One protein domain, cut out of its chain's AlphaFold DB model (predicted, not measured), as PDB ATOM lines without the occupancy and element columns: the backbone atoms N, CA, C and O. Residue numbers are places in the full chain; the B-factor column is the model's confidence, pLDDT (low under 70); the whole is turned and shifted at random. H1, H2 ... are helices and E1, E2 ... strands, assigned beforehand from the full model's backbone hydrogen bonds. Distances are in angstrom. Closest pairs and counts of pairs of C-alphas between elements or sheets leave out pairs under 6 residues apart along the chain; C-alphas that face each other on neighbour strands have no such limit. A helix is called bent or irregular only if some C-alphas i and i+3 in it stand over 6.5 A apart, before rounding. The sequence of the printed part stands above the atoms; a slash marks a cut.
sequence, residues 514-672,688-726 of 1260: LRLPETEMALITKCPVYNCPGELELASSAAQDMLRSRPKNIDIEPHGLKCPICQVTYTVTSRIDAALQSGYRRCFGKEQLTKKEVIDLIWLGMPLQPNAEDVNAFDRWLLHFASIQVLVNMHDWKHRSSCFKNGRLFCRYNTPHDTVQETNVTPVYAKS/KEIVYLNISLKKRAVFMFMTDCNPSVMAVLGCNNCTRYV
ATOM      1  N   LEU A 514     623.766 711.134 692.165       69.56
ATOM      2  CA  LEU A 514     625.100 710.550 692.251       69.56
ATOM      3  C   LEU A 514     626.156 711.637 692.000       69.56
ATOM      4  O   LEU A 514     626.276 712.151 690.890       69.56
ATOM      5  N   ARG A 515     626.933 711.989 693.028       72.25
ATOM      6  CA  ARG A 515     627.968 713.026 692.936       72.25
ATOM      7  C   ARG A 515     629.293 712.418 692.504       72.25
ATOM      8  O   ARG A 515     630.075 712.049 693.360       72.25
ATOM      9  N   LEU A 516     629.524 712.300 691.199       79.38
ATOM     10  CA  LEU A 516     630.845 712.004 690.629       79.38
ATOM     11  C   LEU A 516     631.826 713.182 690.799       79.38
ATOM     12  O   LEU A 516     631.372 714.305 691.042       79.38
ATOM     13  N   PRO A 517     633.147 712.960 690.631       84.56
ATOM     14  CA  PRO A 517     634.116 714.055 690.592       84.56
ATOM     15  C   PRO A 517     633.762 715.071 689.493       84.56
ATOM     16  O   PRO A 517     633.154 714.711 688.482       84.56
ATOM     17  N   GLU A 518     634.123 716.346 689.676       83.12
ATOM     18  CA  GLU A 518     633.655 717.462 688.828       83.12
ATOM     19  C   GLU A 518     633.925 717.257 687.329       83.12
ATOM     20  O   GLU A 518     633.097 717.613 686.487       83.12
ATOM     21  N   THR A 519     635.059 716.640 686.995       85.00
ATOM     22  CA  THR A 519     635.456 716.306 685.624       85.00
ATOM     23  C   THR A 519     634.488 715.338 684.952       85.00
ATOM     24  O   THR A 519     634.055 715.576 683.827       85.00
ATOM     25  N   GLU A 520     634.108 714.263 685.640       89.69
ATOM     26  CA  GLU A 520     633.156 713.273 685.140       89.69
ATOM     27  C   GLU A 520     631.725 713.802 685.216       89.69
ATOM     28  O   GLU A 520     630.927 713.554 684.315       89.69
ATOM     29  N   MET A 521     631.409 714.603 686.236       86.00
ATOM     30  CA  MET A 521     630.113 715.262 686.360       86.00
ATOM     31  C   MET A 521     629.829 716.185 685.170       86.00
ATOM     32  O   MET A 521     628.714 716.200 684.653       86.00
ATOM     33  N   ALA A 522     630.843 716.902 684.679       85.31
ATOM     34  CA  ALA A 522     630.710 717.741 683.494       85.31
ATOM     35  C   ALA A 522     630.353 716.939 682.228       85.31
ATOM     36  O   ALA A 522     629.632 717.455 681.379       85.31
ATOM     37  N   LEU A 523     630.801 715.682 682.102       86.06
ATOM     38  CA  LEU A 523     630.445 714.803 680.975       86.06
ATOM     39  C   LEU A 523     628.989 714.324 681.031       86.06
ATOM     40  O   LEU A 523     628.409 713.987 679.996       86.06
ATOM     41  N   ILE A 524     628.416 714.302 682.236       82.88
ATOM     42  CA  ILE A 524     627.012 713.982 682.475       82.88
ATOM     43  C   ILE A 524     626.142 715.196 682.158       82.88
ATOM     44  O   ILE A 524     625.160 715.061 681.438       82.88
ATOM     45  N   THR A 525     626.478 716.376 682.682       84.62
ATOM     46  CA  THR A 525     625.569 717.531 682.657       84.62
ATOM     47  C   THR A 525     625.766 718.475 681.475       84.62
ATOM     48  O   THR A 525     624.806 719.131 681.078       84.62
ATOM     49  N   LYS A 526     626.967 718.573 680.891       87.56
ATOM     50  CA  LYS A 526     627.255 719.527 679.806       87.56
ATOM     51  C   LYS A 526     627.091 718.905 678.425       87.56
ATOM     52  O   LYS A 526     627.254 717.701 678.223       87.56
ATOM     53  N   CYS A 527     626.806 719.754 677.441       87.75
ATOM     54  CA  CYS A 527     626.760 719.347 676.048       87.75
ATOM     55  C   CYS A 527     628.153 718.895 675.559       87.75
ATOM     56  O   CYS A 527     629.122 719.642 675.701       87.75
ATOM     57  N   PRO A 528     628.275 717.711 674.930       86.00
ATOM     58  CA  PRO A 528     629.550 717.214 674.413       86.00
ATOM     59  C   PRO A 528     629.973 717.862 673.081       86.00
ATOM     60  O   PRO A 528     631.047 717.550 672.571       86.00
ATOM     61  N   VAL A 529     629.151 718.736 672.484       87.56
ATOM     62  CA  VAL A 529     629.531 719.479 671.272       87.56
ATOM     63  C   VAL A 529     630.618 720.497 671.615       87.56
ATOM     64  O   VAL A 529     630.486 721.278 672.556       87.56
ATOM     65  N   TYR A 530     631.686 720.504 670.819       83.38
ATOM     66  CA  TYR A 530     632.831 721.392 671.000       83.38
ATOM     67  C   TYR A 530     632.402 722.869 671.101       83.38
ATOM     68  O   TYR A 530     631.676 723.364 670.239       83.38
ATOM     69  N   ASN A 531     632.861 723.568 672.146       82.75
ATOM     70  CA  ASN A 531     632.528 724.968 672.463       82.75
ATOM     71  C   ASN A 531     631.030 725.286 672.659       82.75
ATOM     72  O   ASN A 531     630.644 726.453 672.602       82.75
ATOM     73  N   CYS A 532     630.177 724.294 672.923       84.88
ATOM     74  CA  CYS A 532     628.782 724.537 673.285       84.88
ATOM     75  C   CYS A 532     628.653 724.764 674.806       84.88
ATOM     76  O   CYS A 532     628.950 723.844 675.569       84.88
ATOM     77  N   PRO A 533     628.187 725.936 675.284       85.00
ATOM     78  CA  PRO A 533     628.031 726.190 676.719       85.00
ATOM     79  C   PRO A 533     626.733 725.607 677.307       85.00
ATOM     80  O   PRO A 533     626.417 725.877 678.460       85.00
ATOM     81  N   GLY A 534     625.953 724.854 676.525       84.94
ATOM     82  CA  GLY A 534     624.630 724.388 676.935       84.94
ATOM     83  C   GLY A 534     624.690 723.197 677.890       84.94
ATOM     84  O   GLY A 534     625.501 722.287 677.706       84.94
ATOM     85  N   GLU A 535     623.791 723.173 678.868       86.69
ATOM     86  CA  GLU A 535     623.566 722.024 679.751       86.69
ATOM     87  C   GLU A 535     622.499 721.089 679.168       86.69
ATOM     88  O   GLU A 535     621.672 721.497 678.352       86.69
ATOM     89  N   LEU A 536     622.567 719.804 679.510       86.62
ATOM     90  CA  LEU A 536     621.620 718.801 679.038       86.62
ATOM     91  C   LEU A 536     620.348 718.831 679.883       86.62
ATOM     92  O   LEU A 536     620.380 718.597 681.090       86.62
ATOM     93  N   GLU A 537     619.222 719.039 679.214       85.94
ATOM     94  CA  GLU A 537     617.892 719.073 679.813       85.94
ATOM     95  C   GLU A 537     616.999 717.995 679.196       85.94
ATOM     96  O   GLU A 537     617.346 717.361 678.196       85.94
ATOM     97  N   LEU A 538     615.836 717.765 679.802       83.94
ATOM     98  CA  LEU A 538     614.811 716.898 679.234       83.94
ATOM     99  C   LEU A 538     614.313 717.492 677.903       83.94
ATOM    100  O   LEU A 538     613.978 718.671 677.830       83.94
ATOM    101  N   ALA A 539     614.258 716.681 676.844       83.19
ATOM    102  CA  ALA A 539     613.996 717.179 675.491       83.19
ATOM    103  C   ALA A 539     612.611 717.838 675.317       83.19
ATOM    104  O   ALA A 539     612.486 718.799 674.555       83.19
ATOM    105  N   SER A 540     611.588 717.303 675.991       82.94
ATOM    106  CA  SER A 540     610.223 717.840 676.079       82.94
ATOM    107  C   SER A 540     609.400 717.051 677.110       82.94
ATOM    108  O   SER A 540     609.784 715.944 677.492       82.94
ATOM    109  N   SER A 541     608.233 717.570 677.510       79.50
ATOM    110  CA  SER A 541     607.240 716.802 678.286       79.50
ATOM    111  C   SER A 541     606.798 715.536 677.543       79.50
ATOM    112  O   SER A 541     606.775 714.458 678.121       79.50
ATOM    113  N   ALA A 542     606.595 715.624 676.224       80.12
ATOM    114  CA  ALA A 542     606.303 714.461 675.384       80.12
ATOM    115  C   ALA A 542     607.439 713.418 675.386       80.12
ATOM    116  O   ALA A 542     607.180 712.217 675.318       80.12
ATOM    117  N   ALA A 543     608.703 713.848 675.482       79.88
ATOM    118  CA  ALA A 543     609.828 712.932 675.637       79.88
ATOM    119  C   ALA A 543     609.798 712.248 677.009       79.88
ATOM    120  O   ALA A 543     610.058 711.054 677.090       79.88
ATOM    121  N   GLN A 544     609.423 712.960 678.071       82.31
ATOM    122  CA  GLN A 544     609.230 712.377 679.399       82.31
ATOM    123  C   GLN A 544     608.098 711.345 679.422       82.31
ATOM    124  O   GLN A 544     608.274 710.258 679.965       82.31
ATOM    125  N   ASP A 545     606.970 711.648 678.785       82.25
ATOM    126  CA  ASP A 545     605.837 710.730 678.667       82.25
ATOM    127  C   ASP A 545     606.208 709.495 677.847       82.25
ATOM    128  O   ASP A 545     605.878 708.371 678.224       82.25
ATOM    129  N   MET A 546     606.989 709.674 676.778       82.94
ATOM    130  CA  MET A 546     607.574 708.564 676.031       82.94
ATOM    131  C   MET A 546     608.486 707.709 676.924       82.94
ATOM    132  O   MET A 546     608.370 706.485 676.898       82.94
ATOM    133  N   LEU A 547     609.341 708.323 677.749       83.12
ATOM    134  CA  LEU A 547     610.180 707.609 678.719       83.12
ATOM    135  C   LEU A 547     609.370 706.924 679.823       83.12
ATOM    136  O   LEU A 547     609.857 705.952 680.388       83.12
ATOM    137  N   ARG A 548     608.167 707.410 680.154       86.31
ATOM    138  CA  ARG A 548     607.225 706.774 681.095       86.31
ATOM    139  C   ARG A 548     606.427 705.651 680.442       86.31
ATOM    140  O   ARG A 548     605.912 704.793 681.156       86.31
ATOM    141  N   SER A 549     606.275 705.677 679.123       83.50
ATOM    142  CA  SER A 549     605.469 704.720 678.372       83.50
ATOM    143  C   SER A 549     606.184 703.385 678.155       83.50
ATOM    144  O   SER A 549     607.406 703.277 678.280       83.50
ATOM    145  N   ARG A 550     605.418 702.342 677.820       79.88
ATOM    146  CA  ARG A 550     605.992 701.045 677.440       79.88
ATOM    147  C   ARG A 550     606.830 701.212 676.160       79.88
ATOM    148  O   ARG A 550     606.289 701.672 675.152       79.88
ATOM    149  N   PRO A 551     608.125 700.841 676.163       74.00
ATOM    150  CA  PRO A 551     608.982 701.020 674.995       74.00
ATOM    151  C   PRO A 551     608.455 700.194 673.820       74.00
ATOM    152  O   PRO A 551     608.213 698.995 673.953       74.00
ATOM    153  N   LYS A 552     608.284 700.839 672.659       70.56
ATOM    154  CA  LYS A 552     607.842 700.175 671.418       70.56
ATOM    155  C   LYS A 552     608.927 699.280 670.811       70.56
ATOM    156  O   LYS A 552     608.606 698.331 670.112       70.56
ATOM    157  N   ASN A 553     610.197 699.601 671.064       72.50
ATOM    158  CA  ASN A 553     611.361 698.832 670.639       72.50
ATOM    159  C   ASN A 553     612.313 698.689 671.839       72.50
ATOM    160  O   ASN A 553     612.691 699.689 672.446       72.50
ATOM    161  N   ILE A 554     612.656 697.453 672.205       70.31
ATOM    162  CA  ILE A 554     613.430 697.120 673.416       70.31
ATOM    163  C   ILE A 554     614.948 697.281 673.195       70.31
ATOM    164  O   ILE A 554     615.712 697.318 674.166       70.31
ATOM    165  N   ASP A 555     615.391 697.443 671.947       76.38
ATOM    166  CA  ASP A 555     616.814 697.472 671.592       76.38
ATOM    167  C   ASP A 555     617.389 698.886 671.457       76.38
ATOM    168  O   ASP A 555     618.607 699.058 671.479       76.38
ATOM    169  N   ILE A 556     616.539 699.912 671.356       79.56
ATOM    170  CA  ILE A 556     616.972 701.295 671.121       79.56
ATOM    171  C   ILE A 556     616.488 702.197 672.253       79.56
ATOM    172  O   ILE A 556     615.289 702.436 672.395       79.56
ATOM    173  N   GLU A 557     617.433 702.743 673.024       83.00
ATOM    174  CA  GLU A 557     617.112 703.715 674.066       83.00
ATOM    175  C   GLU A 557     616.589 705.023 673.438       83.00
ATOM    176  O   GLU A 557     617.254 705.624 672.581       83.00
ATOM    177  N   PRO A 558     615.414 705.511 673.864       82.38
ATOM    178  CA  PRO A 558     614.906 706.809 673.442       82.38
ATOM    179  C   PRO A 558     615.834 707.956 673.871       82.38
ATOM    180  O   PRO A 558     616.330 708.015 674.996       82.38
ATOM    181  N   HIS A 559     616.022 708.929 672.977       85.19
ATOM    182  CA  HIS A 559     616.819 710.122 673.262       85.19
ATOM    183  C   HIS A 559     616.013 711.101 674.124       85.19
ATOM    184  O   HIS A 559     615.313 711.976 673.616       85.19
ATOM    185  N   GLY A 560     616.089 710.911 675.440       83.19
ATOM    186  CA  GLY A 560     615.374 711.716 676.430       83.19
ATOM    187  C   GLY A 560     615.994 713.082 676.728       83.19
ATOM    188  O   GLY A 560     615.311 713.952 677.266       83.19
ATOM    189  N   LEU A 561     617.270 713.284 676.392       87.19
ATOM    190  CA  LEU A 561     618.024 714.493 676.727       87.19
ATOM    191  C   LEU A 561     618.270 715.358 675.493       87.19
ATOM    192  O   LEU A 561     618.441 714.837 674.391       87.19
ATOM    193  N   LYS A 562     618.354 716.675 675.676       90.75
ATOM    194  CA  LYS A 562     618.617 717.651 674.618       90.75
ATOM    195  C   LYS A 562     619.448 718.819 675.135       90.75
ATOM    196  O   LYS A 562     619.260 719.277 676.255       90.75
ATOM    197  N   CYS A 563     620.341 719.330 674.292       90.94
ATOM    198  CA  CYS A 563     620.993 720.612 674.539       90.94
ATOM    199  C   CYS A 563     620.124 721.768 674.001       90.94
ATOM    200  O   CYS A 563     619.803 721.763 672.808       90.94
ATOM    201  N   PRO A 564     619.794 722.797 674.804       86.69
ATOM    202  CA  PRO A 564     618.965 723.917 674.358       86.69
ATOM    203  C   PRO A 564     619.681 724.828 673.347       86.69
ATOM    204  O   PRO A 564     619.026 725.549 672.600       86.69
ATOM    205  N   ILE A 565     621.015 724.776 673.266       89.56
ATOM    206  CA  ILE A 565     621.808 725.638 672.376       89.56
ATOM    207  C   ILE A 565     622.010 724.984 671.008       89.56
ATOM    208  O   ILE A 565     621.565 725.516 669.996       89.56
ATOM    209  N   CYS A 566     622.662 723.819 670.957       89.88
ATOM    210  CA  CYS A 566     622.966 723.147 669.690       89.88
ATOM    211  C   CYS A 566     621.860 722.193 669.219       89.88
ATOM    212  O   CYS A 566     621.986 721.612 668.145       89.88
ATOM    213  N   GLN A 567     620.799 722.007 670.017       88.19
ATOM    214  CA  GLN A 567     619.612 721.201 669.699       88.19
ATOM    215  C   GLN A 567     619.875 719.696 669.490       88.19
ATOM    216  O   GLN A 567     618.948 718.958 669.161       88.19
ATOM    217  N   VAL A 568     621.102 719.224 669.729       88.94
ATOM    218  CA  VAL A 568     621.474 717.802 669.653       88.94
ATOM    219  C   VAL A 568     620.872 717.044 670.835       88.94
ATOM    220  O   VAL A 568     620.875 717.542 671.967       88.94
ATOM    221  N   THR A 569     620.361 715.841 670.569       89.19
ATOM    222  CA  THR A 569     619.751 714.958 671.563       89.19
ATOM    223  C   THR A 569     620.688 713.821 671.970       89.19
ATOM    224  O   THR A 569     621.567 713.419 671.209       89.19
ATOM    225  N   TYR A 570     620.510 713.303 673.184       89.62
ATOM    226  CA  TYR A 570     621.339 712.250 673.775       89.62
ATOM    227  C   TYR A 570     620.482 711.260 674.571       89.62
ATOM    228  O   TYR A 570     619.394 711.603 675.042       89.62
ATOM    229  N   THR A 571     620.987 710.040 674.753       88.00
ATOM    230  CA  THR A 571     620.398 709.062 675.679       88.00
ATOM    231  C   THR A 571     621.033 709.169 677.065       88.00
ATOM    232  O   THR A 571     622.183 709.610 677.181       88.00
ATOM    233  N   VAL A 572     620.310 708.772 678.117       83.19
ATOM    234  CA  VAL A 572     620.793 708.875 679.504       83.19
ATOM    235  C   VAL A 572     621.956 707.910 679.729       83.19
ATOM    236  O   VAL A 572     623.004 708.330 680.226       83.19
ATOM    237  N   THR A 573     621.823 706.662 679.270       84.62
ATOM    238  CA  THR A 573     622.874 705.635 679.404       84.62
ATOM    239  C   THR A 573     624.185 706.100 678.775       84.62
ATOM    240  O   THR A 573     625.237 706.033 679.407       84.62
ATOM    241  N   SER A 574     624.125 706.704 677.579       87.00
ATOM    242  CA  SER A 574     625.324 707.175 676.871       87.00
ATOM    243  C   SER A 574     626.127 708.227 677.645       87.00
ATOM    244  O   SER A 574     627.335 708.351 677.443       87.00
ATOM    245  N   ARG A 575     625.464 709.038 678.480       88.31
ATOM    246  CA  ARG A 575     626.114 710.093 679.271       88.31
ATOM    247  C   ARG A 575     626.753 709.519 680.528       88.31
ATOM    248  O   ARG A 575     627.888 709.872 680.839       88.31
ATOM    249  N   ILE A 576     626.051 708.609 681.203       85.50
ATOM    250  CA  ILE A 576     626.553 707.925 682.399       85.50
ATOM    251  C   ILE A 576     627.775 707.063 682.049       85.50
ATOM    252  O   ILE A 576     628.807 707.188 682.708       85.50
ATOM    253  N   ASP A 577     627.709 706.270 680.975       86.94
ATOM    254  CA  ASP A 577     628.829 705.423 680.545       86.94
ATOM    255  C   ASP A 577     630.040 706.249 680.099       86.94
ATOM    256  O   ASP A 577     631.172 705.941 680.464       86.94
ATOM    257  N   ALA A 578     629.836 707.360 679.382       88.56
ATOM    258  CA  ALA A 578     630.940 708.249 679.007       88.56
ATOM    259  C   ALA A 578     631.673 708.820 680.238       88.56
ATOM    260  O   ALA A 578     632.905 708.910 680.244       88.56
ATOM    261  N   ALA A 579     630.926 709.181 681.283       89.19
ATOM    262  CA  ALA A 579     631.482 709.690 682.529       89.19
ATOM    263  C   ALA A 579     632.247 708.609 683.304       89.19
ATOM    264  O   ALA A 579     633.386 708.840 683.715       89.19
ATOM    265  N   LEU A 580     631.671 707.409 683.451       89.31
ATOM    266  CA  LEU A 580     632.343 706.287 684.107       89.31
ATOM    267  C   LEU A 580     633.607 705.875 683.343       89.31
ATOM    268  O   LEU A 580     634.674 705.780 683.949       89.31
ATOM    269  N   GLN A 581     633.535 705.723 682.020       91.06
ATOM    270  CA  GLN A 581     634.683 705.394 681.173       91.06
ATOM    271  C   GLN A 581     635.826 706.407 681.322       91.06
ATOM    272  O   GLN A 581     636.991 706.019 681.445       91.06
ATOM    273  N   SER A 582     635.509 707.706 681.335       91.38
ATOM    274  CA  SER A 582     636.498 708.763 681.575       91.38
ATOM    275  C   SER A 582     637.132 708.637 682.960       91.38
ATOM    276  O   SER A 582     638.360 708.644 683.082       91.38
ATOM    277  N   GLY A 583     636.309 708.451 683.995       89.44
ATOM    278  CA  GLY A 583     636.772 708.313 685.373       89.44
ATOM    279  C   GLY A 583     637.686 707.109 685.582       89.44
ATOM    280  O   GLY A 583     638.744 707.243 686.200       89.44
ATOM    281  N   TYR A 584     637.338 705.943 685.024       91.19
ATOM    282  CA  TYR A 584     638.180 704.748 685.131       91.19
ATOM    283  C   TYR A 584     639.512 704.903 684.396       91.19
ATOM    284  O   TYR A 584     640.555 704.525 684.938       91.19
ATOM    285  N   ARG A 585     639.518 705.546 683.221       91.44
ATOM    286  CA  ARG A 585     640.764 705.853 682.503       91.44
ATOM    287  C   ARG A 585     641.646 706.805 683.304       91.44
ATOM    288  O   ARG A 585     642.844 706.557 683.420       91.44
ATOM    289  N   ARG A 586     641.060 707.841 683.906       91.44
ATOM    290  CA  ARG A 586     641.780 708.824 684.727       91.44
ATOM    291  C   ARG A 586     642.351 708.212 686.006       91.44
ATOM    292  O   ARG A 586     643.522 708.414 686.311       91.44
ATOM    293  N   CYS A 587     641.541 707.469 686.756       88.00
ATOM    294  CA  CYS A 587     641.899 707.025 688.104       88.00
ATOM    295  C   CYS A 587     642.638 705.680 688.144       88.00
ATOM    296  O   CYS A 587     643.414 705.439 689.078       88.00
ATOM    297  N   PHE A 588     642.394 704.811 687.158       86.81
ATOM    298  CA  PHE A 588     642.891 703.432 687.122       86.81
ATOM    299  C   PHE A 588     643.650 703.075 685.834       86.81
ATOM    300  O   PHE A 588     644.204 701.981 685.762       86.81
ATOM    301  N   GLY A 589     643.683 703.949 684.820       87.44
ATOM    302  CA  GLY A 589     644.359 703.666 683.547       87.44
ATOM    303  C   GLY A 589     643.714 702.539 682.733       87.44
ATOM    304  O   GLY A 589     644.363 701.973 681.857       87.44
ATOM    305  N   LYS A 590     642.457 702.191 683.030       89.12
ATOM    306  CA  LYS A 590     641.710 701.110 682.375       89.12
ATOM    307  C   LYS A 590     640.323 701.568 681.947       89.12
ATOM    308  O   LYS A 590     639.888 702.666 682.282       89.12
ATOM    309  N   GLU A 591     639.643 700.723 681.188       89.50
ATOM    310  CA  GLU A 591     638.247 700.944 680.816       89.50
ATOM    311  C   GLU A 591     637.301 700.726 682.009       89.50
ATOM    312  O   GLU A 591     637.703 700.209 683.057       89.50
ATOM    313  N   GLN A 592     636.054 701.174 681.861       88.06
ATOM    314  CA  GLN A 592     634.978 700.959 682.824       88.06
ATOM    315  C   GLN A 592     634.818 699.469 683.124       88.06
ATOM    316  O   GLN A 592     635.002 698.612 682.260       88.06
ATOM    317  N   LEU A 593     634.465 699.171 684.372       86.62
ATOM    318  CA  LEU A 593     634.246 697.802 684.814       86.62
ATOM    319  C   LEU A 593     633.102 697.146 684.047       86.62
ATOM    320  O   LEU A 593     632.028 697.724 683.870       86.62
ATOM    321  N   THR A 594     633.313 695.890 683.678       85.94
ATOM    322  CA  THR A 594     632.253 695.016 683.185       85.94
ATOM    323  C   THR A 594     631.222 694.758 684.284       85.94
ATOM    324  O   THR A 594     631.532 694.803 685.476       85.94
ATOM    325  N   LYS A 595     629.990 694.393 683.900       80.88
ATOM    326  CA  LYS A 595     628.937 694.001 684.855       80.88
ATOM    327  C   LYS A 595     629.442 692.965 685.874       80.88
ATOM    328  O   LYS A 595     629.135 693.068 687.057       80.88
ATOM    329  N   LYS A 596     630.248 692.000 685.418       75.75
ATOM    330  CA  LYS A 596     630.852 690.959 686.256       75.75
ATOM    331  C   LYS A 596     631.824 691.532 687.292       75.75
ATOM    332  O   LYS A 596     631.723 691.183 688.459       75.75
ATOM    333  N   GLU A 597     632.704 692.446 686.897       80.81
ATOM    334  CA  GLU A 597     633.648 693.080 687.826       80.81
ATOM    335  C   GLU A 597     632.948 693.994 688.844       80.81
ATOM    336  O   GLU A 597     633.364 694.059 689.998       80.81
ATOM    337  N   VAL A 598     631.872 694.685 688.450       78.62
ATOM    338  CA  VAL A 598     631.055 695.472 689.394       78.62
ATOM    339  C   VAL A 598     630.392 694.559 690.417       78.62
ATOM    340  O   VAL A 598     630.401 694.866 691.607       78.62
ATOM    341  N   ILE A 599     629.853 693.424 689.966       70.31
ATOM    342  CA  ILE A 599     629.344 692.382 690.855       70.31
ATOM    343  C   ILE A 599     630.464 691.981 691.822       70.31
ATOM    344  O   ILE A 599     630.275 692.101 693.030       70.31
ATOM    345  N   ASP A 600     631.649 691.606 691.328       71.25
ATOM    346  CA  ASP A 600     632.799 691.200 692.154       71.25
ATOM    347  C   ASP A 600     633.210 692.267 693.196       71.25
ATOM    348  O   ASP A 600     633.601 691.927 694.314       71.25
ATOM    349  N   LEU A 601     633.054 693.562 692.897       73.75
ATOM    350  CA  LEU A 601     633.253 694.638 693.877       73.75
ATOM    351  C   LEU A 601     632.202 694.651 694.995       73.75
ATOM    352  O   LEU A 601     632.555 694.868 696.156       73.75
ATOM    353  N   ILE A 602     630.924 694.420 694.674       67.50
ATOM    354  CA  ILE A 602     629.856 694.274 695.681       67.50
ATOM    355  C   ILE A 602     630.184 693.089 696.603       67.50
ATOM    356  O   ILE A 602     630.018 693.185 697.821       67.50
ATOM    357  N   TRP A 603     630.719 692.004 696.033       61.91
ATOM    358  CA  TRP A 603     631.096 690.780 696.748       61.91
ATOM    359  C   TRP A 603     632.243 690.942 697.728       61.91
ATOM    360  O   TRP A 603     632.129 690.528 698.884       61.91
ATOM    361  N   LEU A 604     633.363 691.490 697.254       61.84
ATOM    362  CA  LEU A 604     634.576 691.662 698.056       61.84
ATOM    363  C   LEU A 604     634.382 692.720 699.154       61.84
ATOM    364  O   LEU A 604     635.176 692.793 700.093       61.84
ATOM    365  N   GLY A 605     633.283 693.475 699.066       59.59
ATOM    366  CA  GLY A 605     633.006 694.642 699.874       59.59
ATOM    367  C   GLY A 605     633.795 695.821 699.330       59.59
ATOM    368  O   GLY A 605     635.008 695.736 699.126       59.59
ATOM    369  N   MET A 606     633.117 696.949 699.116       66.12
ATOM    370  CA  MET A 606     633.853 698.178 698.851       66.12
ATOM    371  C   MET A 606     634.830 698.444 700.004       66.12
ATOM    372  O   MET A 606     634.474 698.230 701.169       66.12
ATOM    373  N   PRO A 607     636.034 698.962 699.704       64.50
ATOM    374  CA  PRO A 607     636.922 699.475 700.731       64.50
ATOM    375  C   PRO A 607     636.178 700.475 701.619       64.50
ATOM    376  O   PRO A 607     635.276 701.182 701.153       64.50
ATOM    377  N   LEU A 608     636.580 700.555 702.891       66.94
ATOM    378  CA  LEU A 608     636.129 701.640 703.758       66.94
ATOM    379  C   LEU A 608     636.377 702.971 703.049       66.94
ATOM    380  O   LEU A 608     637.430 703.157 702.436       66.94
ATOM    381  N   GLN A 609     635.392 703.865 703.124       70.25
ATOM    382  CA  GLN A 609     635.491 705.183 702.518       70.25
ATOM    383  C   GLN A 609     636.781 705.866 703.013       70.25
ATOM    384  O   GLN A 609     636.958 705.999 704.229       70.25
ATOM    385  N   PRO A 610     637.695 706.254 702.107       75.75
ATOM    386  CA  PRO A 610     638.939 706.910 702.489       75.75
ATOM    387  C   PRO A 610     638.664 708.325 703.016       75.75
ATOM    388  O   PRO A 610     637.607 708.903 702.751       75.75
ATOM    389  N   ASN A 611     639.619 708.893 703.764       69.88
ATOM    390  CA  ASN A 611     639.523 710.286 704.205       69.88
ATOM    391  C   ASN A 611     639.461 711.216 702.979       69.88
ATOM    392  O   ASN A 611     640.199 711.010 702.016       69.88
ATOM    393  N   ALA A 612     638.614 712.246 703.028       68.06
ATOM    394  CA  ALA A 612     638.381 713.166 701.911       68.06
ATOM    395  C   ALA A 612     639.633 713.972 701.503       68.06
ATOM    396  O   ALA A 612     639.668 714.560 700.428       68.06
ATOM    397  N   GLU A 613     640.663 713.988 702.351       72.19
ATOM    398  CA  GLU A 613     641.953 714.632 702.088       72.19
ATOM    399  C   GLU A 613     642.777 713.911 701.003       72.19
ATOM    400  O   GLU A 613     643.553 714.558 700.301       72.19
ATOM    401  N   ASP A 614     642.589 712.597 700.813       78.38
ATOM    402  CA  ASP A 614     643.191 711.855 699.697       78.38
ATOM    403  C   ASP A 614     642.225 711.825 698.509       78.38
ATOM    404  O   ASP A 614     641.475 710.869 698.292       78.38
ATOM    405  N   VAL A 615     642.256 712.906 697.728       76.56
ATOM    406  CA  VAL A 615     641.379 713.124 696.567       76.56
ATOM    407  C   VAL A 615     641.444 711.959 695.571       76.56
ATOM    408  O   VAL A 615     640.418 711.543 695.041       76.56
ATOM    409  N   ASN A 616     642.623 711.366 695.350       80.12
ATOM    410  CA  ASN A 616     642.781 710.266 694.393       80.12
ATOM    411  C   ASN A 616     642.176 708.955 694.910       80.12
ATOM    412  O   ASN A 616     641.552 708.217 694.143       80.12
ATOM    413  N   ALA A 617     642.359 708.637 696.193       80.50
ATOM    414  CA  ALA A 617     641.715 707.472 696.794       80.50
ATOM    415  C   ALA A 617     640.190 707.647 696.862       80.50
ATOM    416  O   ALA A 617     639.449 706.694 696.602       80.50
ATOM    417  N   PHE A 618     639.724 708.859 697.165       82.69
ATOM    418  CA  PHE A 618     638.307 709.196 697.225       82.69
ATOM    419  C   PHE A 618     637.623 709.103 695.855       82.69
ATOM    420  O   PHE A 618     636.600 708.431 695.740       82.69
ATOM    421  N   ASP A 619     638.221 709.663 694.799       86.00
ATOM    422  CA  ASP A 619     637.707 709.565 693.427       86.00
ATOM    423  C   ASP A 619     637.589 708.107 692.958       86.00
ATOM    424  O   ASP A 619     636.579 707.707 692.376       86.00
ATOM    425  N   ARG A 620     638.600 707.279 693.254       86.25
ATOM    426  CA  ARG A 620     638.577 705.836 692.954       86.25
ATOM    427  C   ARG A 620     637.422 705.130 693.650       86.25
ATOM    428  O   ARG A 620     636.713 704.341 693.026       86.25
ATOM    429  N   TRP A 621     637.239 705.413 694.936       85.94
ATOM    430  CA  TRP A 621     636.145 704.860 695.724       85.94
ATOM    431  C   TRP A 621     634.783 705.296 695.171       85.94
ATOM    432  O   TRP A 621     633.883 704.472 695.010       85.94
ATOM    433  N   LEU A 622     634.656 706.567 694.797       84.25
ATOM    434  CA  LEU A 622     633.434 707.157 694.267       84.25
ATOM    435  C   LEU A 622     633.034 706.574 692.905       84.25
ATOM    436  O   LEU A 622     631.851 706.345 692.664       84.25
ATOM    437  N   LEU A 623     634.004 706.273 692.037       86.62
ATOM    438  CA  LEU A 623     633.761 705.597 690.757       86.62
ATOM    439  C   LEU A 623     633.281 704.154 690.943       86.62
ATOM    440  O   LEU A 623     632.329 703.739 690.281       86.62
ATOM    441  N   HIS A 624     633.887 703.408 691.871       86.06
ATOM    442  CA  HIS A 624     633.403 702.075 692.245       86.06
ATOM    443  C   HIS A 624     631.973 702.147 692.801       86.06
ATOM    444  O   HIS A 624     631.098 701.404 692.355       86.06
ATOM    445  N   PHE A 625     631.710 703.088 693.712       81.75
ATOM    446  CA  PHE A 625     630.382 703.313 694.280       81.75
ATOM    447  C   PHE A 625     629.343 703.676 693.212       81.75
ATOM    448  O   PHE A 625     628.237 703.137 693.211       81.75
ATOM    449  N   ALA A 626     629.707 704.539 692.266       81.69
ATOM    450  CA  ALA A 626     628.862 704.917 691.144       81.69
ATOM    451  C   ALA A 626     628.528 703.732 690.235       81.69
ATOM    452  O   ALA A 626     627.373 703.564 689.852       81.69
ATOM    453  N   SER A 627     629.505 702.873 689.929       83.38
ATOM    454  CA  SER A 627     629.256 701.653 689.151       83.38
ATOM    455  C   SER A 627     628.287 700.704 689.866       83.38
ATOM    456  O   SER A 627     627.407 700.131 689.227       83.38
ATOM    457  N   ILE A 628     628.394 700.588 691.193       77.88
ATOM    458  CA  ILE A 628     627.451 699.809 692.009       77.88
ATOM    459  C   ILE A 628     626.054 700.433 691.958       77.88
ATOM    460  O   ILE A 628     625.089 699.723 691.695       77.88
ATOM    461  N   GLN A 629     625.941 701.749 692.154       76.44
ATOM    462  CA  GLN A 629     624.677 702.492 692.091       76.44
ATOM    463  C   GLN A 629     623.956 702.301 690.752       76.44
ATOM    464  O   GLN A 629     622.765 701.996 690.740       76.44
ATOM    465  N   VAL A 630     624.674 702.395 689.629       75.81
ATOM    466  CA  VAL A 630     624.105 702.147 688.292       75.81
ATOM    467  C   VAL A 630     623.553 700.723 688.180       75.81
ATOM    468  O   VAL A 630     622.478 700.525 687.619       75.81
ATOM    469  N   LEU A 631     624.234 699.734 688.766       75.75
ATOM    470  CA  LEU A 631     623.796 698.340 688.727       75.75
ATOM    471  C   LEU A 631     622.596 698.050 689.649       75.75
ATOM    472  O   LEU A 631     621.711 697.286 689.270       75.75
ATOM    473  N   VAL A 632     622.563 698.606 690.867       66.25
ATOM    474  CA  VAL A 632     621.600 698.192 691.912       66.25
ATOM    475  C   VAL A 632     620.445 699.172 692.136       66.25
ATOM    476  O   VAL A 632     619.445 698.783 692.743       66.25
ATOM    477  N   ASN A 633     620.573 700.420 691.673       64.75
ATOM    478  CA  ASN A 633     619.693 701.541 692.026       64.75
ATOM    479  C   ASN A 633     619.120 702.306 690.811       64.75
ATOM    480  O   ASN A 633     618.461 703.330 690.983       64.75
ATOM    481  N   MET A 634     619.349 701.851 689.576       59.97
ATOM    482  CA  MET A 634     618.796 702.496 688.379       59.97
ATOM    483  C   MET A 634     617.527 701.781 687.910       59.97
ATOM    484  O   MET A 634     617.595 700.632 687.503       59.97
ATOM    485  N   HIS A 635     616.361 702.432 687.907       64.75
ATOM    486  CA  HIS A 635     615.270 701.968 687.046       64.75
ATOM    487  C   HIS A 635     615.682 702.201 685.594       64.75
ATOM    488  O   HIS A 635     616.000 703.317 685.223       64.75
ATOM    489  N   ASP A 636     615.682 701.168 684.763       67.19
ATOM    490  CA  ASP A 636     616.102 701.315 683.366       67.19
ATOM    491  C   ASP A 636     614.966 701.874 682.483       67.19
ATOM    492  O   ASP A 636     613.787 701.647 682.775       67.19
ATOM    493  N   TRP A 637     615.304 702.545 681.377       75.75
ATOM    494  CA  TRP A 637     614.359 703.090 680.386       75.75
ATOM    495  C   TRP A 637     613.452 702.014 679.782       75.75
ATOM    496  O   TRP A 637     612.341 702.298 679.338       75.75
ATOM    497  N   LYS A 638     613.904 700.755 679.808       76.50
ATOM    498  CA  LYS A 638     613.120 699.588 679.387       76.50
ATOM    499  C   LYS A 638     611.899 699.336 680.274       76.50
ATOM    500  O   LYS A 638     611.012 698.573 679.890       76.50
ATOM    501  N   HIS A 639     611.859 699.958 681.457       72.50
ATOM    502  CA  HIS A 639     610.916 699.663 682.529       72.50
ATOM    503  C   HIS A 639     610.907 698.169 682.888       72.50
ATOM    504  O   HIS A 639     611.667 697.347 682.375       72.50
ATOM    505  N   ARG A 640     610.084 697.784 683.860       68.19
ATOM    506  CA  ARG A 640     609.788 696.374 684.143       68.19
ATOM    507  C   ARG A 640     608.350 696.098 683.745       68.19
ATOM    508  O   ARG A 640     607.520 697.001 683.801       68.19
ATOM    509  N   SER A 641     608.014 694.847 683.435       60.62
ATOM    510  CA  SER A 641     606.616 694.450 683.187       60.62
ATOM    511  C   SER A 641     605.693 694.864 684.342       60.62
ATOM    512  O   SER A 641     604.572 695.319 684.135       60.62
ATOM    513  N   SER A 642     606.207 694.832 685.577       58.44
ATOM    514  CA  SER A 642     605.502 695.297 686.772       58.44
ATOM    515  C   SER A 642     605.200 696.803 686.810       58.44
ATOM    516  O   SER A 642     604.346 697.205 687.600       58.44
ATOM    517  N   CYS A 643     605.878 697.633 686.010       69.88
ATOM    518  CA  CYS A 643     605.594 699.068 685.899       69.88
ATOM    519  C   CYS A 643     604.247 699.342 685.212       69.88
ATOM    520  O   CYS A 643     603.651 700.380 685.479       69.88
ATOM    521  N   PHE A 644     603.748 698.407 684.397       73.88
ATOM    522  CA  PHE A 644     602.570 698.579 683.530       73.88
ATOM    523  C   PHE A 644     601.387 697.676 683.928       73.88
ATOM    524  O   PHE A 644     600.569 697.286 683.098       73.88
ATOM    525  N   LYS A 645     601.295 697.290 685.210       60.34
ATOM    526  CA  LYS A 645     600.194 696.442 685.708       60.34
ATOM    527  C   LYS A 645     598.826 697.096 685.472       60.34
ATOM    528  O   LYS A 645     598.711 698.317 685.530       60.34
ATOM    529  N   ASN A 646     597.799 696.261 685.297       58.69
ATOM    530  CA  ASN A 646     596.399 696.652 685.083       58.69
ATOM    531  C   ASN A 646     596.162 697.429 683.774       58.69
ATOM    532  O   ASN A 646     595.395 698.382 683.760       58.69
ATOM    533  N   GLY A 647     596.856 697.060 682.691       61.25
ATOM    534  CA  GLY A 647     596.653 697.675 681.371       61.25
ATOM    535  C   GLY A 647     597.180 699.108 681.240       61.25
ATOM    536  O   GLY A 647     596.887 699.775 680.253       61.25
ATOM    537  N   ARG A 648     597.966 699.597 682.210       68.19
ATOM    538  CA  ARG A 648     598.511 700.959 682.184       68.19
ATOM    539  C   ARG A 648     599.513 701.125 681.042       68.19
ATOM    540  O   ARG A 648     600.484 700.378 680.947       68.19
ATOM    541  N   LEU A 649     599.316 702.161 680.230       73.19
ATOM    542  CA  LEU A 649     600.241 702.539 679.155       73.19
ATOM    543  C   LEU A 649     601.474 703.299 679.672       73.19
ATOM    544  O   LEU A 649     602.526 703.269 679.033       73.19
ATOM    545  N   PHE A 650     601.351 703.927 680.842       80.12
ATOM    546  CA  PHE A 650     602.403 704.682 681.518       80.12
ATOM    547  C   PHE A 650     602.862 703.993 682.804       80.12
ATOM    548  O   PHE A 650     602.114 703.254 683.452       80.12
ATOM    549  N   CYS A 651     604.108 704.256 683.190       77.69
ATOM    550  CA  CYS A 651     604.724 703.708 684.384       77.69
ATOM    551  C   CYS A 651     603.926 704.086 685.637       77.69
ATOM    552  O   CYS A 651     603.814 705.257 685.997       77.69
ATOM    553  N   ARG A 652     603.444 703.075 686.369       66.62
ATOM    554  CA  ARG A 652     602.710 703.237 687.634       66.62
ATOM    555  C   ARG A 652     603.466 704.058 688.683       66.62
ATOM    556  O   ARG A 652     602.832 704.663 689.542       66.62
ATOM    557  N   TYR A 653     604.796 704.042 688.650       67.38
ATOM    558  CA  TYR A 653     605.642 704.770 689.600       67.38
ATOM    559  C   TYR A 653     606.011 706.180 689.128       67.38
ATOM    560  O   TYR A 653     606.784 706.852 689.804       67.38
ATOM    561  N   ASN A 654     605.472 706.620 687.987       71.62
ATOM    562  CA  ASN A 654     605.784 707.897 687.355       71.62
ATOM    563  C   ASN A 654     607.291 708.092 687.102       71.62
ATOM    564  O   ASN A 654     607.825 709.185 687.257       71.62
ATOM    565  N   THR A 655     607.991 707.006 686.766       74.12
ATOM    566  CA  THR A 655     609.420 707.024 686.438       74.12
ATOM    567  C   THR A 655     609.593 707.270 684.936       74.12
ATOM    568  O   THR A 655     608.924 706.599 684.154       74.12
ATOM    569  N   PRO A 656     610.489 708.165 684.505       73.38
ATOM    570  CA  PRO A 656     611.283 709.065 685.333       73.38
ATOM    571  C   PRO A 656     610.463 710.173 686.020       73.38
ATOM    572  O   PRO A 656     609.506 710.706 685.449       73.38
ATOM    573  N   HIS A 657     610.863 710.511 687.251       71.25
ATOM    574  CA  HIS A 657     610.261 711.599 688.031       71.25
ATOM    575  C   HIS A 657     610.556 712.967 687.400       71.25
ATOM    576  O   HIS A 657     611.488 713.095 686.602       71.25
ATOM    577  N   ASP A 658     609.764 713.979 687.759       74.00
ATOM    578  CA  ASP A 658     609.974 715.348 687.285       74.00
ATOM    579  C   ASP A 658     611.313 715.899 687.773       74.00
ATOM    580  O   ASP A 658     611.745 715.650 688.901       74.00
ATOM    581  N   THR A 659     612.000 716.618 686.888       72.94
ATOM    582  CA  THR A 659     613.335 717.141 687.168       72.94
ATOM    583  C   THR A 659     613.243 718.490 687.858       72.94
ATOM    584  O   THR A 659     612.661 719.420 687.301       72.94
ATOM    585  N   VAL A 660     613.859 718.621 689.033       72.81
ATOM    586  CA  VAL A 660     613.876 719.872 689.809       72.81
ATOM    587  C   VAL A 660     615.311 720.201 690.224       72.81
ATOM    588  O   VAL A 660     616.069 719.311 690.610       72.81
ATOM    589  N   GLN A 661     615.704 721.473 690.108       72.81
ATOM    590  CA  GLN A 661     617.084 721.935 690.347       72.81
ATOM    591  C   GLN A 661     617.477 721.950 691.833       72.81
ATOM    592  O   GLN A 661     618.650 721.778 692.180       72.81
ATOM    593  N   GLU A 662     616.491 722.119 692.711       77.62
ATOM    594  CA  GLU A 662     616.639 722.139 694.163       77.62
ATOM    595  C   GLU A 662     615.480 721.382 694.804       77.62
ATOM    596  O   GLU A 662     614.381 721.335 694.250       77.62
ATOM    597  N   THR A 663     615.730 720.783 695.968       80.00
ATOM    598  CA  THR A 663     614.660 720.151 696.734       80.00
ATOM    599  C   THR A 663     613.741 721.252 697.234       80.00
ATOM    600  O   THR A 663     614.188 722.160 697.931       80.00
ATOM    601  N   ASN A 664     612.461 721.181 696.887       81.31
ATOM    602  CA  ASN A 664     611.474 722.153 697.323       81.31
ATOM    603  C   ASN A 664     610.278 721.462 697.979       81.31
ATOM    604  O   ASN A 664     609.942 720.312 697.692       81.31
ATOM    605  N   VAL A 665     609.652 722.185 698.903       80.12
ATOM    606  CA  VAL A 665     608.392 721.777 699.513       80.12
ATOM    607  C   VAL A 665     607.416 722.920 699.320       80.12
ATOM    608  O   VAL A 665     607.665 724.029 699.796       80.12
ATOM    609  N   THR A 666     606.328 722.664 698.601       76.75
ATOM    610  CA  THR A 666     605.314 723.677 698.307       76.75
ATOM    611  C   THR A 666     603.960 723.281 698.901       76.75
ATOM    612  O   THR A 666     603.560 722.118 698.817       76.75
ATOM    613  N   PRO A 667     603.244 724.221 699.545       71.12
ATOM    614  CA  PRO A 667     601.917 723.959 700.074       71.12
ATOM    615  C   PRO A 667     600.893 724.020 698.940       71.12
ATOM    616  O   PRO A 667     600.880 724.971 698.156       71.12
ATOM    617  N   VAL A 668     600.013 723.025 698.874       69.00
ATOM    618  CA  VAL A 668     598.864 723.027 697.964       69.00
ATOM    619  C   VAL A 668     597.624 723.429 698.753       69.00
ATOM    620  O   VAL A 668     597.310 722.809 699.766       69.00
ATOM    621  N   TYR A 669     596.931 724.473 698.303       69.62
ATOM    622  CA  TYR A 669     595.741 725.011 698.968       69.62
ATOM    623  C   TYR A 669     594.449 724.452 698.367       69.62
ATOM    624  O   TYR A 669     594.406 724.092 697.188       69.62
ATOM    625  N   ALA A 670     593.383 724.403 699.167       58.50
ATOM    626  CA  ALA A 670     592.060 724.024 698.684       58.50
ATOM    627  C   ALA A 670     591.570 725.040 697.634       58.50
ATOM    628  O   ALA A 670     591.570 726.247 697.881       58.50
ATOM    629  N   LYS A 671     591.148 724.564 696.455       51.53
ATOM    630  CA  LYS A 671     590.497 725.420 695.453       51.53
ATOM    631  C   LYS A 671     589.129 725.847 696.001       51.53
ATOM    632  O   LYS A 671     588.300 724.988 696.287       51.53
ATOM    633  N   SER A 672     588.888 727.153 696.131       42.41
ATOM    634  CA  SER A 672     587.542 727.679 696.385       42.41
ATOM    635  C   SER A 672     586.685 727.414 695.147       42.41
ATOM    636  O   SER A 672     586.992 727.912 694.068       42.41
ATOM    637  N   LYS A 688     592.578 729.709 703.130       56.09
ATOM    638  CA  LYS A 688     593.966 729.251 702.919       56.09
ATOM    639  C   LYS A 688     594.274 727.971 703.699       56.09
ATOM    640  O   LYS A 688     595.250 727.907 704.444       56.09
ATOM    641  N   GLU A 689     593.429 726.956 703.573       56.44
ATOM    642  CA  GLU A 689     593.705 725.653 704.179       56.44
ATOM    643  C   GLU A 689     594.692 724.883 703.291       56.44
ATOM    644  O   GLU A 689     594.443 724.678 702.099       56.44
ATOM    645  N   ILE A 690     595.848 724.514 703.858       62.88
ATOM    646  CA  ILE A 690     596.847 723.675 703.184       62.88
ATOM    647  C   ILE A 690     596.310 722.243 703.181       62.88
ATOM    648  O   ILE A 690     596.109 721.661 704.241       62.88
ATOM    649  N   VAL A 691     596.098 721.677 701.995       57.03
ATOM    650  CA  VAL A 691     595.547 720.327 701.805       57.03
ATOM    651  C   VAL A 691     596.646 719.273 701.900       57.03
ATOM    652  O   VAL A 691     596.477 718.254 702.565       57.03
ATOM    653  N   TYR A 692     597.780 719.503 701.235       60.50
ATOM    654  CA  TYR A 692     598.960 718.641 701.302       60.50
ATOM    655  C   TYR A 692     600.230 719.413 700.925       60.50
ATOM    656  O   TYR A 692     600.178 720.559 700.465       60.50
ATOM    657  N   LEU A 693     601.380 718.781 701.154       66.69
ATOM    658  CA  LEU A 693     602.687 719.300 700.770       66.69
ATOM    659  C   LEU A 693     603.181 718.552 699.545       66.69
ATOM    660  O   LEU A 693     603.431 717.352 699.621       66.69
ATOM    661  N   ASN A 694     603.397 719.271 698.453       71.12
ATOM    662  CA  ASN A 694     604.119 718.713 697.328       71.12
ATOM    663  C   ASN A 694     605.624 718.761 697.634       71.12
ATOM    664  O   ASN A 694     606.184 719.838 697.853       71.12
ATOM    665  N   ILE A 695     606.267 717.594 697.689       73.69
ATOM    666  CA  ILE A 695     607.703 717.455 697.949       73.69
ATOM    667  C   ILE A 695     608.374 717.064 696.637       73.69
ATOM    668  O   ILE A 695     608.234 715.925 696.188       73.69
ATOM    669  N   SER A 696     609.150 717.976 696.055       73.88
ATOM    670  CA  SER A 696     609.943 717.675 694.861       73.88
ATOM    671  C   SER A 696     611.410 717.579 695.246       73.88
ATOM    672  O   SER A 696     612.007 718.550 695.707       73.88
ATOM    673  N   LEU A 697     611.998 716.395 695.085       74.94
ATOM    674  CA  LEU A 697     613.414 716.170 695.366       74.94
ATOM    675  C   LEU A 697     614.280 716.697 694.221       74.94
ATOM    676  O   LEU A 697     613.934 716.547 693.048       74.94
ATOM    677  N   LYS A 698     615.448 717.250 694.561       77.81
ATOM    678  CA  LYS A 698     616.463 717.636 693.579       77.81
ATOM    679  C   LYS A 698     616.864 716.447 692.702       77.81
ATOM    680  O   LYS A 698     617.407 715.457 693.203       77.81
ATOM    681  N   LYS A 699     616.629 716.569 691.393       76.56
ATOM    682  CA  LYS A 699     616.929 715.528 690.404       76.56
ATOM    683  C   LYS A 699     617.120 716.116 689.006       76.56
ATOM    684  O   LYS A 699     616.161 716.477 688.331       76.56
ATOM    685  N   ARG A 700     618.364 716.186 688.541       76.38
ATOM    686  CA  ARG A 700     618.743 716.549 687.173       76.38
ATOM    687  C   ARG A 700     618.269 715.489 686.195       76.38
ATOM    688  O   ARG A 700     618.190 714.302 686.521       76.38
ATOM    689  N   ALA A 701     618.048 715.925 684.958       73.31
ATOM    690  CA  ALA A 701     617.547 715.087 683.878       73.31
ATOM    691  C   ALA A 701     618.323 713.771 683.735       73.31
ATOM    692  O   ALA A 701     617.726 712.707 683.671       73.31
ATOM    693  N   VAL A 702     619.650 713.785 683.804       73.50
ATOM    694  CA  VAL A 702     620.445 712.563 683.578       73.50
ATOM    695  C   VAL A 702     620.317 711.523 684.707       73.50
ATOM    696  O   VAL A 702     620.648 710.361 684.524       73.50
ATOM    697  N   PHE A 703     619.768 711.899 685.862       73.62
ATOM    698  CA  PHE A 703     619.577 711.014 687.016       73.62
ATOM    699  C   PHE A 703     618.114 710.628 687.250       73.62
ATOM    700  O   PHE A 703     617.795 709.964 688.239       73.62
ATOM    701  N   MET A 704     617.223 711.010 686.333       73.06
ATOM    702  CA  MET A 704     615.768 710.867 686.445       73.06
ATOM    703  C   MET A 704     615.285 709.414 686.662       73.06
ATOM    704  O   MET A 704     614.202 709.181 687.202       73.06
ATOM    705  N   PHE A 705     616.133 708.452 686.299       70.94
ATOM    706  CA  PHE A 705     615.921 707.010 686.360       70.94
ATOM    707  C   PHE A 705     616.410 706.335 687.652       70.94
ATOM    708  O   PHE A 705     615.995 705.220 687.952       70.94
ATOM    709  N   MET A 706     617.262 706.972 688.459       69.31
ATOM    710  CA  MET A 706     617.726 706.350 689.708       69.31
ATOM    711  C   MET A 706     616.631 706.376 690.776       69.31
ATOM    712  O   MET A 706     615.954 707.390 690.929       69.31
ATOM    713  N   THR A 707     616.440 705.288 691.524       65.50
ATOM    714  CA  THR A 707     615.558 705.314 692.697       65.50
ATOM    715  C   THR A 707     616.129 706.195 693.793       65.50
ATOM    716  O   THR A 707     617.345 706.291 693.972       65.50
ATOM    717  N   ASP A 708     615.233 706.809 694.563       68.19
ATOM    718  CA  ASP A 708     615.619 707.543 695.760       68.19
ATOM    719  C   ASP A 708     616.182 706.539 696.773       68.19
ATOM    720  O   ASP A 708     615.457 705.690 697.304       68.19
ATOM    721  N   CYS A 709     617.490 706.609 697.003       67.00
ATOM    722  CA  CYS A 709     618.216 705.731 697.909       67.00
ATOM    723  C   CYS A 709     619.028 706.554 698.901       67.00
ATOM    724  O   CYS A 709     619.392 707.699 698.641       67.00
ATOM    725  N   ASN A 710     619.359 705.949 700.034       72.44
ATOM    726  CA  ASN A 710     620.363 706.481 700.931       72.44
ATOM    727  C   ASN A 710     621.739 705.883 700.551       72.44
ATOM    728  O   ASN A 710     621.956 704.673 700.726       72.44
ATOM    729  N   PRO A 711     622.675 706.690 700.020       68.25
ATOM    730  CA  PRO A 711     623.978 706.240 699.557       68.25
ATOM    731  C   PRO A 711     624.851 705.761 700.713       68.25
ATOM    732  O   PRO A 711     625.599 704.808 700.534       68.25
ATOM    733  N   SER A 712     624.706 706.338 701.909       71.44
ATOM    734  CA  SER A 712     625.423 705.906 703.114       71.44
ATOM    735  C   SER A 712     625.024 704.485 703.517       71.44
ATOM    736  O   SER A 712     625.877 703.655 703.830       71.44
ATOM    737  N   VAL A 713     623.727 704.167 703.453       74.50
ATOM    738  CA  VAL A 713     623.228 702.802 703.671       74.50
ATOM    739  C   VAL A 713     623.737 701.863 702.579       74.50
ATOM    740  O   VAL A 713     624.211 700.773 702.894       74.50
ATOM    741  N   MET A 714     623.673 702.273 701.307       73.25
ATOM    742  CA  MET A 714     624.128 701.445 700.188       73.25
ATOM    743  C   MET A 714     625.633 701.167 700.243       73.25
ATOM    744  O   MET A 714     626.045 700.037 700.005       73.25
ATOM    745  N   ALA A 715     626.445 702.158 700.611       67.00
ATOM    746  CA  ALA A 715     627.892 702.025 700.734       67.00
ATOM    747  C   ALA A 715     628.295 700.988 701.794       67.00
ATOM    748  O   ALA A 715     629.302 700.304 701.636       67.00
ATOM    749  N   VAL A 716     627.501 700.855 702.862       70.69
ATOM    750  CA  VAL A 716     627.776 699.926 703.969       70.69
ATOM    751  C   VAL A 716     627.146 698.552 703.743       70.69
ATOM    752  O   VAL A 716     627.765 697.532 704.048       70.69
ATOM    753  N   LEU A 717     625.898 698.505 703.270       72.25
ATOM    754  CA  LEU A 717     625.145 697.257 703.123       72.25
ATOM    755  C   LEU A 717     625.311 696.605 701.747       72.25
ATOM    756  O   LEU A 717     625.018 695.419 701.619       72.25
ATOM    757  N   GLY A 718     625.756 697.353 700.734       69.06
ATOM    758  CA  GLY A 718     625.918 696.862 699.364       69.06
ATOM    759  C   GLY A 718     624.605 696.431 698.707       69.06
ATOM    760  O   GLY A 718     624.618 695.592 697.813       69.06
ATOM    761  N   CYS A 719     623.461 696.942 699.173       70.69
ATOM    762  CA  CYS A 719     622.147 696.505 698.712       70.69
ATOM    763  C   CYS A 719     621.245 697.667 698.304       70.69
ATOM    764  O   CYS A 719     621.369 698.788 698.813       70.69
ATOM    765  N   ASN A 720     620.281 697.359 697.432       72.38
ATOM    766  CA  ASN A 720     619.245 698.309 697.066       72.38
ATOM    767  C   ASN A 720     618.464 698.720 698.322       72.38
ATOM    768  O   ASN A 720     618.081 697.886 699.156       72.38
ATOM    769  N   ASN A 721     618.258 700.022 698.455       74.94
ATOM    770  CA  ASN A 721     617.406 700.587 699.471       74.94
ATOM    771  C   ASN A 721     616.573 701.716 698.869       74.94
ATOM    772  O   ASN A 721     617.040 702.432 697.989       74.94
ATOM    773  N   CYS A 722     615.352 701.872 699.367       76.06
ATOM    774  CA  CYS A 722     614.491 702.977 698.975       76.06
ATOM    775  C   CYS A 722     614.122 703.779 700.213       76.06
ATOM    776  O   CYS A 722     613.579 703.210 701.158       76.06
ATOM    777  N   THR A 723     614.438 705.073 700.217       75.12
ATOM    778  CA  THR A 723     614.102 705.986 701.316       75.12
ATOM    779  C   THR A 723     613.156 707.042 700.778       75.12
ATOM    780  O   THR A 723     613.521 707.773 699.863       75.12
ATOM    781  N   ARG A 724     611.948 707.132 701.334       73.75
ATOM    782  CA  ARG A 724     610.979 708.167 700.968       73.75
ATOM    783  C   ARG A 724     610.438 708.865 702.195       73.75
ATOM    784  O   ARG A 724     610.259 708.253 703.250       73.75
ATOM    785  N   TYR A 725     610.130 710.138 702.011       74.88
ATOM    786  CA  TYR A 725     609.321 710.878 702.956       74.88
ATOM    787  C   TYR A 725     607.857 710.432 702.840       74.88
ATOM    788  O   TYR A 725     607.352 710.200 701.741       74.88
ATOM    789  N   VAL A 726     607.186 710.257 703.973       70.94
ATOM    790  CA  VAL A 726     605.791 709.809 704.023       70.94
ATOM    791  C   VAL A 726     604.878 711.029 704.043       70.94
ATOM    792  O   VAL A 726     604.805 711.752 705.032       70.94
TER     793      VAL A 726
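AT A GLANCE: This is residues 514 to 672 and 688 to 726 of the 1260 residues of the protein "Helitron_like_N domain-containing protein" of Daphnia pulex (UniProt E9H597). An elongated domain has a group of helices toward one end of its long axis, where H3 lies with H1 and H5 side by side with it and H4 is set steeply on residues 624 to 631 of H5, and a two-stranded ribbon, E1 with E2, toward the other end. Between these ends there is much chain without named elements: residues 697 to 710 run through the middle, H2 and H6 touch no helix, and the closing pair H7 and E3 passes by H5. The printed part has 198 residues, with seven named helices and three named strands in the order H1 H2 H3 H4 H5 H6 E1 E2 H7 E3; the one sheet, order E1 - E2, is antiparallel. The class is mostly helix, though under half of the residues are in named elements. The whole is compact by its radius of gyration of the C-alphas, 18.4 A, and spans 61 by 39 by 34 A.

HOW THE PARTS SIT: H1, residues 518 to 525, touches H3, residues 572 to 588, at a shallow tilt of 14 degrees, opposite ways; the closest C-alphas, of Glu 520 and Ala 579, are 4.7 A apart. H2, residues 541 to 548, touches no helix. In the long links before and after it, residues 526 to 540 and 549 to 571, short stretches pair as strands do: residues 561 to 562 are antiparallel to residues 537 to 538 and to residues 569 to 570. H3 touches H5, residues 615 to 633, opposite ways at a shallow tilt of 33 degrees, only just short of steep, with the C-alphas of Cys 587 and Arg 620 closest at 6.0 A. H4, residues 595 to 604, touches H5 along residues 624 to 631 alone, at a steep tilt of 69 degrees, only just short of about perpendicular; the C-alphas of Val 598 and Ile 628 are closest, at 6.2 A. Helix packing is only just mostly aligned, with 2 of 3 touching pairs at a shallow tilt. H1 and H5 are apart. H6, residues 641 to 647, touches no helix and is irregular: C-alphas 643 and 646 are 9.5 A apart. E1, residues 664 to 669, and E2, residues 690 to 696, are antiparallel neighbours at 155 degrees; N 666 and O 694 are 2.9 A apart and N 691 and O 668 are 2.8 A apart, within hydrogen-bond range. H7, residues 711 to 717, is close to H5 but not clearly touching, with the C-alphas of Phe 625 and Ala 715 closest at 7.0 A. E3, residues 720 to 725, pairs with no named strand; its closest C-alpha to H5 is that of Asn 720, 5.7 A from that of Val 632. Every O i to N i+4 pair is within hydrogen-bond range in H2, H3, H4, H5 and H7, against 3 of 4 in H1 and 0 of 3 in H6, where 1 of 4 O i to N i+3 pairs is.

IN THESE COORDINATES: H1 begins at C-alpha 518, (633.655, 717.462, 688.828). H3 is 24.0 A long, H4 14.5 A and H5 25.0 A, the last ending at C-alpha 633, (619.693, 701.541, 692.026). E1 measures 16.1 A, E2 16.6 A and E3 17.1 A. E3 ends at C-alpha 725, (609.321, 710.878, 702.956).

THE WHOLE: The C-alphas of Gly 589 and Ser 672, the two farthest apart, are 63.0 A apart. Residues 673 to 687 are not printed, and C-alphas 672 and 688 across this cut are 9.3 A apart. The long links are H1 to H2, H2 to H3, H6 to E1 and E2 to H7. Mean pLDDT of the printed part is 77.0; 43 residues are under 70, among them residues 602 to 608, 668 to 672 and 688 to 693.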